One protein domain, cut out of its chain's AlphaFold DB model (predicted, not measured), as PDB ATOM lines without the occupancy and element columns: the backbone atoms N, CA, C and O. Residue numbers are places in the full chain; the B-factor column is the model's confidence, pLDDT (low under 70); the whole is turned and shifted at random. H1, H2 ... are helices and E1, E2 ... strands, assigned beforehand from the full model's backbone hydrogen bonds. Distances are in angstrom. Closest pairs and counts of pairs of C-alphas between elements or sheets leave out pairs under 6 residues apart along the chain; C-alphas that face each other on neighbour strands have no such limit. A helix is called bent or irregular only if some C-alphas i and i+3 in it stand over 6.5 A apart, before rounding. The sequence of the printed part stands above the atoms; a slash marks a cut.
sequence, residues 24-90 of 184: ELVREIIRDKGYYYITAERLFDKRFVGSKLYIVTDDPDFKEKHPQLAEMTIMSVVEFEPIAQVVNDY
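Overview. This is residues 24 to 90 of the 184 residues of the protein "Sigma-70 family RNA polymerase sigma factor" of Ruminococcus sp. AM43-6 (UniProt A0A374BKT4). A small sheet of three short strands makes the middle, and the two longer helices, H1 and H4, come up to the end of it where E1 begins and E2 finishes. H4 reaches onward to little H2, while H3 sits off the sheet in the connection from E2 to E3. The printed part has 67 residues, in the order H1 E1 H2 E2 H3 E3 H4, and is of mixed class, helices and strands. The sheet is mixed, in the order E1 E2 E3. The whole is compact, with a radius of gyration of the C-alphas of 12.1 A and spans of 33 by 26 by 15 A.

Along the chain. H1, residues 24 to 33, begins with C-alpha 24 at (28.957, -18.742, 6.894) and is 14.2 A long. E1 is residues 36 to 39, H2 residues 40 to 43, E2 residues 53 to 56, H3 residues 62 to 65 and E3 residues 73 to 75. H4, residues 77 to 90, is 19.9 A long and ends with C-alpha 90 at (21.003, -16.285, -10.604); it is irregular, but only just, with C-alphas 79 and 82 6.6 A apart.

Arrangement. E1 and E2 are antiparallel, with N 36 and O 56 2.9 A apart, within hydrogen-bond range. E2 and E3 are parallel, with N 55 and O 73 at 2.9 A; E2, H3 and E3 form a strand-helix-strand unit, parallel neighbours with a helix between, its crossover right-handed. H1, H2 and H4 only graze the sheet; H3 is not on it. H1 and H4 are close but not clearly touching, the closest C-alphas, Arg 27 and Val 77, being 7.9 A apart. H4, with residues 83 to 87 alone, only just touches H2, with 3 pairs of C-alphas within 8 A, the closest Leu 43 and Val 87 at 6.1 A. Every O i to N i+4 pair is within hydrogen-bond range in H1, and 8 of 10 in H4; H2 and H3 are too short for such a pair.

Size, cuts and confidence. The C-alphas farthest apart, Glu 64 and Tyr 90, are 35.0 A apart. The printed part has no cut, and no link is long. Confidence is low, under 70, at residues 40 to 53 and residue 90.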
ATOM      1  N   GLU A  24      28.662 -18.599   5.464       85.06
ATOM      2  CA  GLU A  24      28.957 -18.742   6.894       85.06
ATOM      3  C   GLU A  24      28.453 -20.093   7.402       85.06
ATOM      4  O   GLU A  24      29.214 -20.849   8.012       85.06
ATOM      5  N   LEU A  25      27.218 -20.450   7.036       82.00
ATOM      6  CA  LEU A  25      26.634 -21.751   7.354       82.00
ATOM      7  C   LEU A  25      27.407 -22.903   6.696       82.00
ATOM      8  O   LEU A  25      27.631 -23.936   7.322       82.00
ATOM      9  N   VAL A  26      27.855 -22.743   5.445       80.81
ATOM     10  CA  VAL A  26      28.694 -23.750   4.767       80.81
ATOM     11  C   VAL A  26      29.988 -23.985   5.547       80.81
ATOM     12  O   VAL A  26      30.344 -25.134   5.810       80.81
ATOM     13  N   ARG A  27      30.675 -22.916   5.968       88.44
ATOM     14  CA  ARG A  27      31.905 -23.023   6.768       88.44
ATOM     15  C   ARG A  27      31.644 -23.659   8.134       88.44
ATOM     16  O   ARG A  27      32.480 -24.425   8.607       88.44
ATOM     17  N   GLU A  28      30.504 -23.373   8.760       84.50
ATOM     18  CA  GLU A  28      30.090 -24.011  10.013       84.50
ATOM     19  C   GLU A  28      29.863 -25.518   9.835       84.50
ATOM     20  O   GLU A  28      30.406 -26.311  10.601       84.50
ATOM     21  N   ILE A  29      29.151 -25.926   8.778       78.06
ATOM     22  CA  ILE A  29      28.912 -27.342   8.464       78.06
ATOM     23  C   ILE A  29      30.228 -28.076   8.204       78.06
ATOM     24  O   ILE A  29      30.408 -29.187   8.696       78.06
ATOM     25  N   ILE A  30      31.161 -27.472   7.464       88.38
ATOM     26  CA  ILE A  30      32.478 -28.076   7.215       88.38
ATOM     27  C   ILE A  30      33.265 -28.204   8.521       88.38
ATOM     28  O   ILE A  30      33.912 -29.224   8.738       88.38
ATOM     29  N   ARG A  31      33.185 -27.216   9.418       88.69
ATOM     30  CA  ARG A  31      33.848 -27.279  10.728       88.69
ATOM     31  C   ARG A  31      33.292 -28.401  11.608       88.69
ATOM     32  O   ARG A  31      34.066 -29.044  12.306       88.69
ATOM     33  N   ASP A  32      31.980 -28.615  11.579       83.56
ATOM     34  CA  ASP A  32      31.294 -29.635  12.381       83.56
ATOM     35  C   ASP A  32      31.444 -31.049  11.790       83.56
ATOM     36  O   ASP A  32      31.751 -32.006  12.497       83.56
ATOM     37  N   LYS A  33      31.261 -31.188  10.472       82.69
ATOM     38  CA  LYS A  33      31.131 -32.486   9.785       82.69
ATOM     39  C   LYS A  33      32.325 -32.864   8.913       82.69
ATOM     40  O   LYS A  33      32.350 -33.964   8.368       82.69
ATOM     41  N   GLY A  34      33.285 -31.962   8.732       85.75
ATOM     42  CA  GLY A  34      34.459 -32.125   7.867       85.75
ATOM     43  C   GLY A  34      34.219 -31.789   6.391       85.75
ATOM     44  O   GLY A  34      35.173 -31.552   5.653       85.75
ATOM     45  N   TYR A  35      32.964 -31.738   5.935       88.75
ATOM     46  CA  TYR A  35      32.619 -31.435   4.547       88.75
ATOM     47  C   TYR A  35      31.180 -30.933   4.404       88.75
ATOM     48  O   TYR A  35      30.307 -31.221   5.224       88.75
ATOM     49  N   TYR A  36      30.922 -30.210   3.319       84.62
ATOM     50  CA  TYR A  36      29.593 -29.789   2.891       84.62
ATOM     51  C   TYR A  36      29.233 -30.486   1.578       84.62
ATOM     52  O   TYR A  36      30.078 -30.648   0.701       84.62
ATOM     53  N   TYR A  37      27.983 -30.922   1.439       84.75
ATOM     54  CA  TYR A  37      27.497 -31.590   0.233       84.75
ATOM     55  C   TYR A  37      26.475 -30.708  -0.482       84.75
ATOM     56  O   TYR A  37      25.612 -30.094   0.147       84.75
ATOM     57  N   ILE A  38      26.534 -30.679  -1.811       76.44
ATOM     58  CA  ILE A  38      25.552 -29.971  -2.631       76.44
ATOM     59  C   ILE A  38      25.317 -30.701  -3.950       76.44
ATOM     60  O   ILE A  38      26.231 -31.258  -4.553       76.44
ATOM     61  N   THR A  39      24.064 -30.743  -4.394       71.06
ATOM     62  CA  THR A  39      23.701 -31.374  -5.663       71.06
ATOM     63  C   THR A  39      23.933 -30.422  -6.830       71.06
ATOM     64  O   THR A  39      23.740 -29.213  -6.719       71.06
ATOM     65  N   ALA A  40      24.291 -30.978  -7.984       64.88
ATOM     66  CA  ALA A  40      24.477 -30.219  -9.216       64.88
ATOM     67  C   ALA A  40      23.193 -29.522  -9.671       64.88
ATOM     68  O   ALA A  40      23.261 -28.417 -10.180       64.88
ATOM     69  N   GLU A  41      22.023 -30.112  -9.408       61.91
ATOM     70  CA  GLU A  41      20.717 -29.479  -9.660       61.91
ATOM     71  C   GLU A  41      20.509 -28.182  -8.865       61.91
ATOM     72  O   GLU A  41      19.682 -27.354  -9.232       61.91
ATOM     73  N   ARG A  42      21.234 -28.010  -7.752       61.59
ATOM     74  CA  ARG A  42      21.212 -26.778  -6.959       61.59
ATOM     75  C   ARG A  42      22.249 -25.760  -7.438       61.59
ATOM     76  O   ARG A  42      22.117 -24.585  -7.121       61.59
ATOM     77  N   LEU A  43      23.268 -26.203  -8.174       55.50
ATOM     78  CA  LEU A  43      24.331 -25.355  -8.720       55.50
ATOM     79  C   LEU A  43      24.087 -24.946 -10.178       55.50
ATOM     80  O   LEU A  43      24.586 -23.916 -10.619       55.50
ATOM     81  N   PHE A  44      23.327 -25.744 -10.924       56.84
ATOM     82  CA  PHE A  44      23.150 -25.620 -12.363       56.84
ATOM     83  C   PHE A  44      21.696 -25.908 -12.765       56.84
ATOM     84  O   PHE A  44      20.955 -26.564 -12.034       56.84
ATOM     85  N   ASP A  45      21.295 -25.439 -13.952       54.94
ATOM     86  CA  ASP A  45      20.003 -25.762 -14.577       54.94
ATOM     87  C   ASP A  45      19.761 -27.290 -14.566       54.94
ATOM     88  O   ASP A  45      20.692 -28.083 -14.701       54.94
ATOM     89  N   LYS A  46      18.495 -27.720 -14.485       55.12
ATOM     90  CA  LYS A  46      18.046 -29.116 -14.644       55.12
ATOM     91  C   LYS A  46      18.569 -29.793 -15.919       55.12
ATOM     92  O   LYS A  46      18.500 -31.013 -16.036       55.12
ATOM     93  N   ARG A  47      19.055 -29.014 -16.889       51.03
ATOM     94  CA  ARG A  47      19.705 -29.481 -18.123       51.03
ATOM     95  C   ARG A  47      21.204 -29.775 -17.981       51.03
ATOM     96  O   ARG A  47      21.827 -30.167 -18.963       51.03
ATOM     97  N   PHE A  48      21.797 -29.578 -16.804       51.31
ATOM     98  CA  PHE A  48      23.217 -29.813 -16.569       51.31
ATOM     99  C   PHE A  48      23.583 -31.293 -16.717       51.31
ATOM    100  O   PHE A  48      23.029 -32.167 -16.048       51.31
ATOM    101  N   VAL A  49      24.556 -31.564 -17.589       50.09
ATOM    102  CA  VAL A  49      25.117 -32.898 -17.819       50.09
ATOM    103  C   VAL A  49      26.509 -32.938 -17.189       50.09
ATOM    104  O   VAL A  49      27.476 -32.456 -17.771       50.09
ATOM    105  N   GLY A  50      26.598 -33.486 -15.975       54.12
ATOM    106  CA  GLY A  50      27.836 -33.601 -15.197       54.12
ATOM    107  C   GLY A  50      27.628 -34.366 -13.884       54.12
ATOM    108  O   GLY A  50      26.551 -34.925 -13.652       54.12
ATOM    109  N   SER A  51      28.654 -34.413 -13.024       57.47
ATOM    110  CA  SER A  51      28.565 -35.045 -11.698       57.47
ATOM    111  C   SER A  51      27.406 -34.455 -10.910       57.47
ATOM    112  O   SER A  51      27.361 -33.253 -10.687       57.47
ATOM    113  N   LYS A  52      26.470 -35.302 -10.471       59.72
ATOM    114  CA  LYS A  52      25.242 -34.867  -9.784       59.72
ATOM    115  C   LYS A  52      25.479 -34.356  -8.362       59.72
ATOM    116  O   LYS A  52      24.562 -33.795  -7.764       59.72
ATOM    117  N   LEU A  53      26.678 -34.559  -7.820       66.81
ATOM    118  CA  LEU A  53      27.015 -34.284  -6.432       66.81
ATOM    119  C   LEU A  53      28.417 -33.677  -6.335       66.81
ATOM    120  O   LEU A  53      29.367 -34.213  -6.905       66.81
ATOM    121  N   TYR A  54      28.511 -32.584  -5.586       79.88
ATOM    122  CA  TYR A  54      29.747 -31.893  -5.251       79.88
ATOM    123  C   TYR A  54      29.978 -31.972  -3.746       79.88
ATOM    124  O   TYR A  54      29.046 -31.824  -2.947       79.88
ATOM    125  N   ILE A  55      31.232 -32.197  -3.376       84.69
ATOM    126  CA  ILE A  55      31.708 -32.177  -1.999       84.69
ATOM    127  C   ILE A  55      32.640 -30.985  -1.850       84.69
ATOM    128  O   ILE A  55      33.594 -30.839  -2.608       84.69
ATOM    129  N   VAL A  56      32.356 -30.148  -0.861       87.94
ATOM    130  CA  VAL A  56      33.153 -28.974  -0.525       87.94
ATOM    131  C   VAL A  56      33.892 -29.258   0.773       87.94
ATOM    132  O   VAL A  56      33.265 -29.460   1.817       87.94
ATOM    133  N   THR A  57      35.217 -29.314   0.709       91.56
ATOM    134  CA  THR A  57      36.086 -29.536   1.867       91.56
ATOM    135  C   THR A  57      37.511 -29.094   1.555       91.56
ATOM    136  O   THR A  57      37.957 -29.194   0.416       91.56
ATOM    137  N   ASP A  58      38.228 -28.633   2.580       92.12
ATOM    138  CA  ASP A  58      39.665 -28.348   2.503       92.12
ATOM    139  C   ASP A  58      40.511 -29.504   3.087       92.12
ATOM    140  O   ASP A  58      41.725 -29.366   3.224       92.12
ATOM    141  N   ASP A  59      39.892 -30.636   3.459       91.12
ATOM    142  CA  ASP A  59      40.590 -31.812   3.997       91.12
ATOM    143  C   ASP A  59      41.317 -32.581   2.872       91.12
ATOM    144  O   ASP A  59      40.657 -33.206   2.033       91.12
ATOM    145  N   PRO A  60      42.664 -32.576   2.834       89.00
ATOM    146  CA  PRO A  60      43.422 -33.239   1.772       89.00
ATOM    147  C   PRO A  60      43.281 -34.767   1.814       89.00
ATOM    148  O   PRO A  60      43.362 -35.417   0.772       89.00
ATOM    149  N   ASP A  61      42.994 -35.330   2.990       91.94
ATOM    150  CA  ASP A  61      42.888 -36.776   3.209       91.94
ATOM    151  C   ASP A  61      41.433 -37.263   3.087       91.94
ATOM    152  O   ASP A  61      41.103 -38.401   3.434       91.94
ATOM    153  N   PHE A  62      40.528 -36.405   2.600       90.44
ATOM    154  CA  PHE A  62      39.094 -36.684   2.556       90.44
ATOM    155  C   PHE A  62      38.768 -38.008   1.854       90.44
ATOM    156  O   PHE A  62      37.950 -38.788   2.341       90.44
ATOM    157  N   LYS A  63      39.429 -38.295   0.726       88.12
ATOM    158  CA  LYS A  63      39.201 -39.527  -0.050       88.12
ATOM    159  C   LYS A  63      39.590 -40.790   0.717       88.12
ATOM    160  O   LYS A  63      38.949 -41.822   0.542       88.12
ATOM    161  N   GLU A  64      40.613 -40.710   1.562       89.38
ATOM    162  CA  GLU A  64      41.080 -41.835   2.375       89.38
ATOM    163  C   GLU A  64      40.144 -42.080   3.563       89.38
ATOM    164  O   GLU A  64      39.814 -43.225   3.872       89.38
ATOM    165  N   LYS A  65      39.654 -41.000   4.185       87.94
ATOM    166  CA  LYS A  65      38.676 -41.046   5.288       87.94
ATOM    167  C   LYS A  65      37.278 -41.458   4.817       87.94
ATOM    168  O   LYS A  65      36.532 -42.083   5.572       87.94
ATOM    169  N   HIS A  66      36.932 -41.139   3.569       84.50
ATOM    170  CA  HIS A  66      35.631 -41.423   2.961       84.50
ATOM    171  C   HIS A  66      35.761 -42.093   1.579       84.50
ATOM    172  O   HIS A  66      35.365 -41.498   0.569       84.50
ATOM    173  N   PRO A  67      36.238 -43.353   1.499       86.19
ATOM    174  CA  PRO A  67      36.434 -44.053   0.224       86.19
ATOM    175  C   PRO A  67      35.161 -44.143  -0.627       86.19
ATOM    176  O   PRO A  67      35.214 -44.067  -1.851       86.19
ATOM    177  N   GLN A  68      33.992 -44.236   0.015       82.19
ATOM    178  CA  GLN A  68      32.685 -44.277  -0.647       82.19
ATOM    179  C   GLN A  68      32.295 -42.966  -1.351       82.19
ATOM    180  O   GLN A  68      31.364 -42.955  -2.153       82.19
ATOM    181  N   LEU A  69      32.984 -41.865  -1.046       81.06
ATOM    182  CA  LEU A  69      32.779 -40.547  -1.647       81.06
ATOM    183  C   LEU A  69      33.947 -40.126  -2.552       81.06
ATOM    184  O   LEU A  69      33.912 -39.036  -3.117       81.06
ATOM    185  N   ALA A  70      34.969 -40.973  -2.718       81.44
ATOM    186  CA  ALA A  70      36.201 -40.621  -3.422       81.44
ATOM    187  C   ALA A  70      36.014 -40.346  -4.928       81.44
ATOM    188  O   ALA A  70      36.791 -39.581  -5.506       81.44
ATOM    189  N   GLU A  71      34.978 -40.941  -5.529       80.12
ATOM    190  CA  GLU A  71      34.578 -40.769  -6.937       80.12
ATOM    191  C   GLU A  71      33.753 -39.490  -7.183       80.12
ATOM    192  O   GLU A  71      33.448 -39.151  -8.326       80.12
ATOM    193  N   MET A  72      33.356 -38.775  -6.125       81.31
ATOM    194  CA  MET A  72      32.598 -37.531  -6.258       81.31
ATOM    195  C   MET A  72      33.509 -36.374  -6.673       81.31
ATOM    196  O   MET A  72      34.718 -36.378  -6.431       81.31
ATOM    197  N   THR A  73      32.914 -35.333  -7.260       82.62
ATOM    198  CA  THR A  73      33.641 -34.091  -7.525       82.62
ATOM    199  C   THR A  73      33.895 -33.375  -6.202       82.62
ATOM    200  O   THR A  73      32.959 -32.907  -5.555       82.62
ATOM    201  N   ILE A  74      35.163 -33.315  -5.798       88.25
ATOM    202  CA  ILE A  74      35.615 -32.639  -4.579       88.25
ATOM    203  C   ILE A  74      36.231 -31.301  -4.968       88.25
ATOM    204  O   ILE A  74      37.000 -31.233  -5.928       88.25
ATOM    205  N   MET A  75      35.897 -30.259  -4.220       89.75
ATOM    206  CA  MET A  75      36.446 -28.922  -4.388       89.75
ATOM    207  C   MET A  75      36.718 -28.269  -3.038       89.75
ATOM    208  O   MET A  75      36.052 -28.567  -2.047       89.75
ATOM    209  N   SER A  76      37.675 -27.353  -3.022       92.56
ATOM    210  CA  SER A  76      37.984 -26.544  -1.845       92.56
ATOM    211  C   SER A  76      36.893 -25.513  -1.561       92.56
ATOM    212  O   SER A  76      36.093 -25.142  -2.429       92.56
ATOM    213  N   VAL A  77      36.883 -24.987  -0.336       89.94
ATOM    214  CA  VAL A  77      35.962 -23.909   0.057       89.94
ATOM    215  C   VAL A  77      36.196 -22.656  -0.788       89.94
ATOM    216  O   VAL A  77      35.240 -21.984  -1.176       89.94
ATOM    217  N   VAL A  78      37.458 -22.369  -1.112       90.56
ATOM    218  CA  VAL A  78      37.861 -21.213  -1.927       90.56
ATOM    219  C   VAL A  78      37.365 -21.340  -3.368       90.56
ATOM    220  O   VAL A  78      36.926 -20.353  -3.951       90.56
ATOM    221  N   GLU A  79      37.385 -22.544  -3.943       88.75
ATOM    222  CA  GLU A  79      36.834 -22.795  -5.282       88.75
ATOM    223  C   GLU A  79      35.302 -22.742  -5.299       88.75
ATOM    224  O   GLU A  79      34.702 -22.349  -6.300       88.75
ATOM    225  N   PHE A  80      34.659 -23.127  -4.197       88.50
ATOM    226  CA  PHE A  80      33.203 -23.156  -4.093       88.50
ATOM    227  C   PHE A  80      32.572 -21.768  -3.930       88.50
ATOM    228  O   PHE A  80      31.508 -21.501  -4.486       88.50
ATOM    229  N   GLU A  81      33.218 -20.869  -3.194       88.00
ATOM    230  CA  GLU A  81      32.709 -19.529  -2.882       88.00
ATOM    231  C   GLU A  81      32.272 -18.694  -4.109       88.00
ATOM    232  O   GLU A  81      31.137 -18.203  -4.111       88.00
ATOM    233  N   PRO A  82      33.065 -18.564  -5.195       84.62
ATOM    234  CA  PRO A  82      32.613 -17.844  -6.386       84.62
ATOM    235  C   PRO A  82      31.423 -18.523  -7.079       84.62
ATOM    236  O   PRO A  82      30.570 -17.840  -7.644       84.62
ATOM    237  N   ILE A  83      31.315 -19.853  -7.012       82.62
ATOM    238  CA  ILE A  83      30.187 -20.597  -7.593       82.62
ATOM    239  C   ILE A  83      28.919 -20.339  -6.779       82.62
ATOM    240  O   ILE A  83      27.865 -20.063  -7.351       82.62
ATOM    241  N   ALA A  84      29.025 -20.362  -5.449       82.75
ATOM    242  CA  ALA A  84      27.923 -20.024  -4.559       82.75
ATOM    243  C   ALA A  84      27.390 -18.608  -4.831       82.75
ATOM    244  O   ALA A  84      26.176 -18.402  -4.868       82.75
ATOM    245  N   GLN A  85      28.284 -17.651  -5.093       79.50
ATOM    246  CA  GLN A  85      27.904 -16.287  -5.451       79.50
ATOM    247  C   GLN A  85      27.133 -16.228  -6.780       79.50
ATOM    248  O   GLN A  85      26.055 -15.640  -6.826       79.50
ATOM    249  N   VAL A  86      27.624 -16.890  -7.832       77.19
ATOM    250  CA  VAL A  86      26.940 -16.944  -9.139       77.19
ATOM    251  C   VAL A  86      25.547 -17.566  -9.016       77.19
ATOM    252  O   VAL A  86      24.581 -17.040  -9.571       77.19
ATOM    253  N   VAL A  87      25.417 -18.652  -8.253       74.62
ATOM    254  CA  VAL A  87      24.127 -19.305  -7.989       74.62
ATOM    255  C   VAL A  87      23.184 -18.366  -7.237       74.62
ATOM    256  O   VAL A  87      22.019 -18.230  -7.608       74.62
ATOM    257  N   ASN A  88      23.681 -17.662  -6.221       75.44
ATOM    258  CA  ASN A  88      22.901 -16.684  -5.466       75.44
ATOM    259  C   ASN A  88      22.424 -15.511  -6.328       75.44
ATOM    260  O   ASN A  88      21.304 -15.029  -6.136       75.44
ATOM    261  N   ASP A  89      23.255 -15.052  -7.261       70.25
ATOM    262  CA  ASP A  89      22.908 -13.981  -8.189       70.25
ATOM    263  C   ASP A  89      21.861 -14.441  -9.205       70.25
ATOM    264  O   ASP A  89      20.903 -13.709  -9.460       70.25
ATOM    265  N   TYR A  90      21.989 -15.666  -9.718       66.88
ATOM    266  CA  TYR A  90      21.003 -16.285 -10.604       66.88
ATOM    267  C   TYR A  90      19.641 -16.457  -9.915       66.88
ATOM    268  O   TYR A  90      18.629 -15.976 -10.426       66.88
TER     269      TYR A  90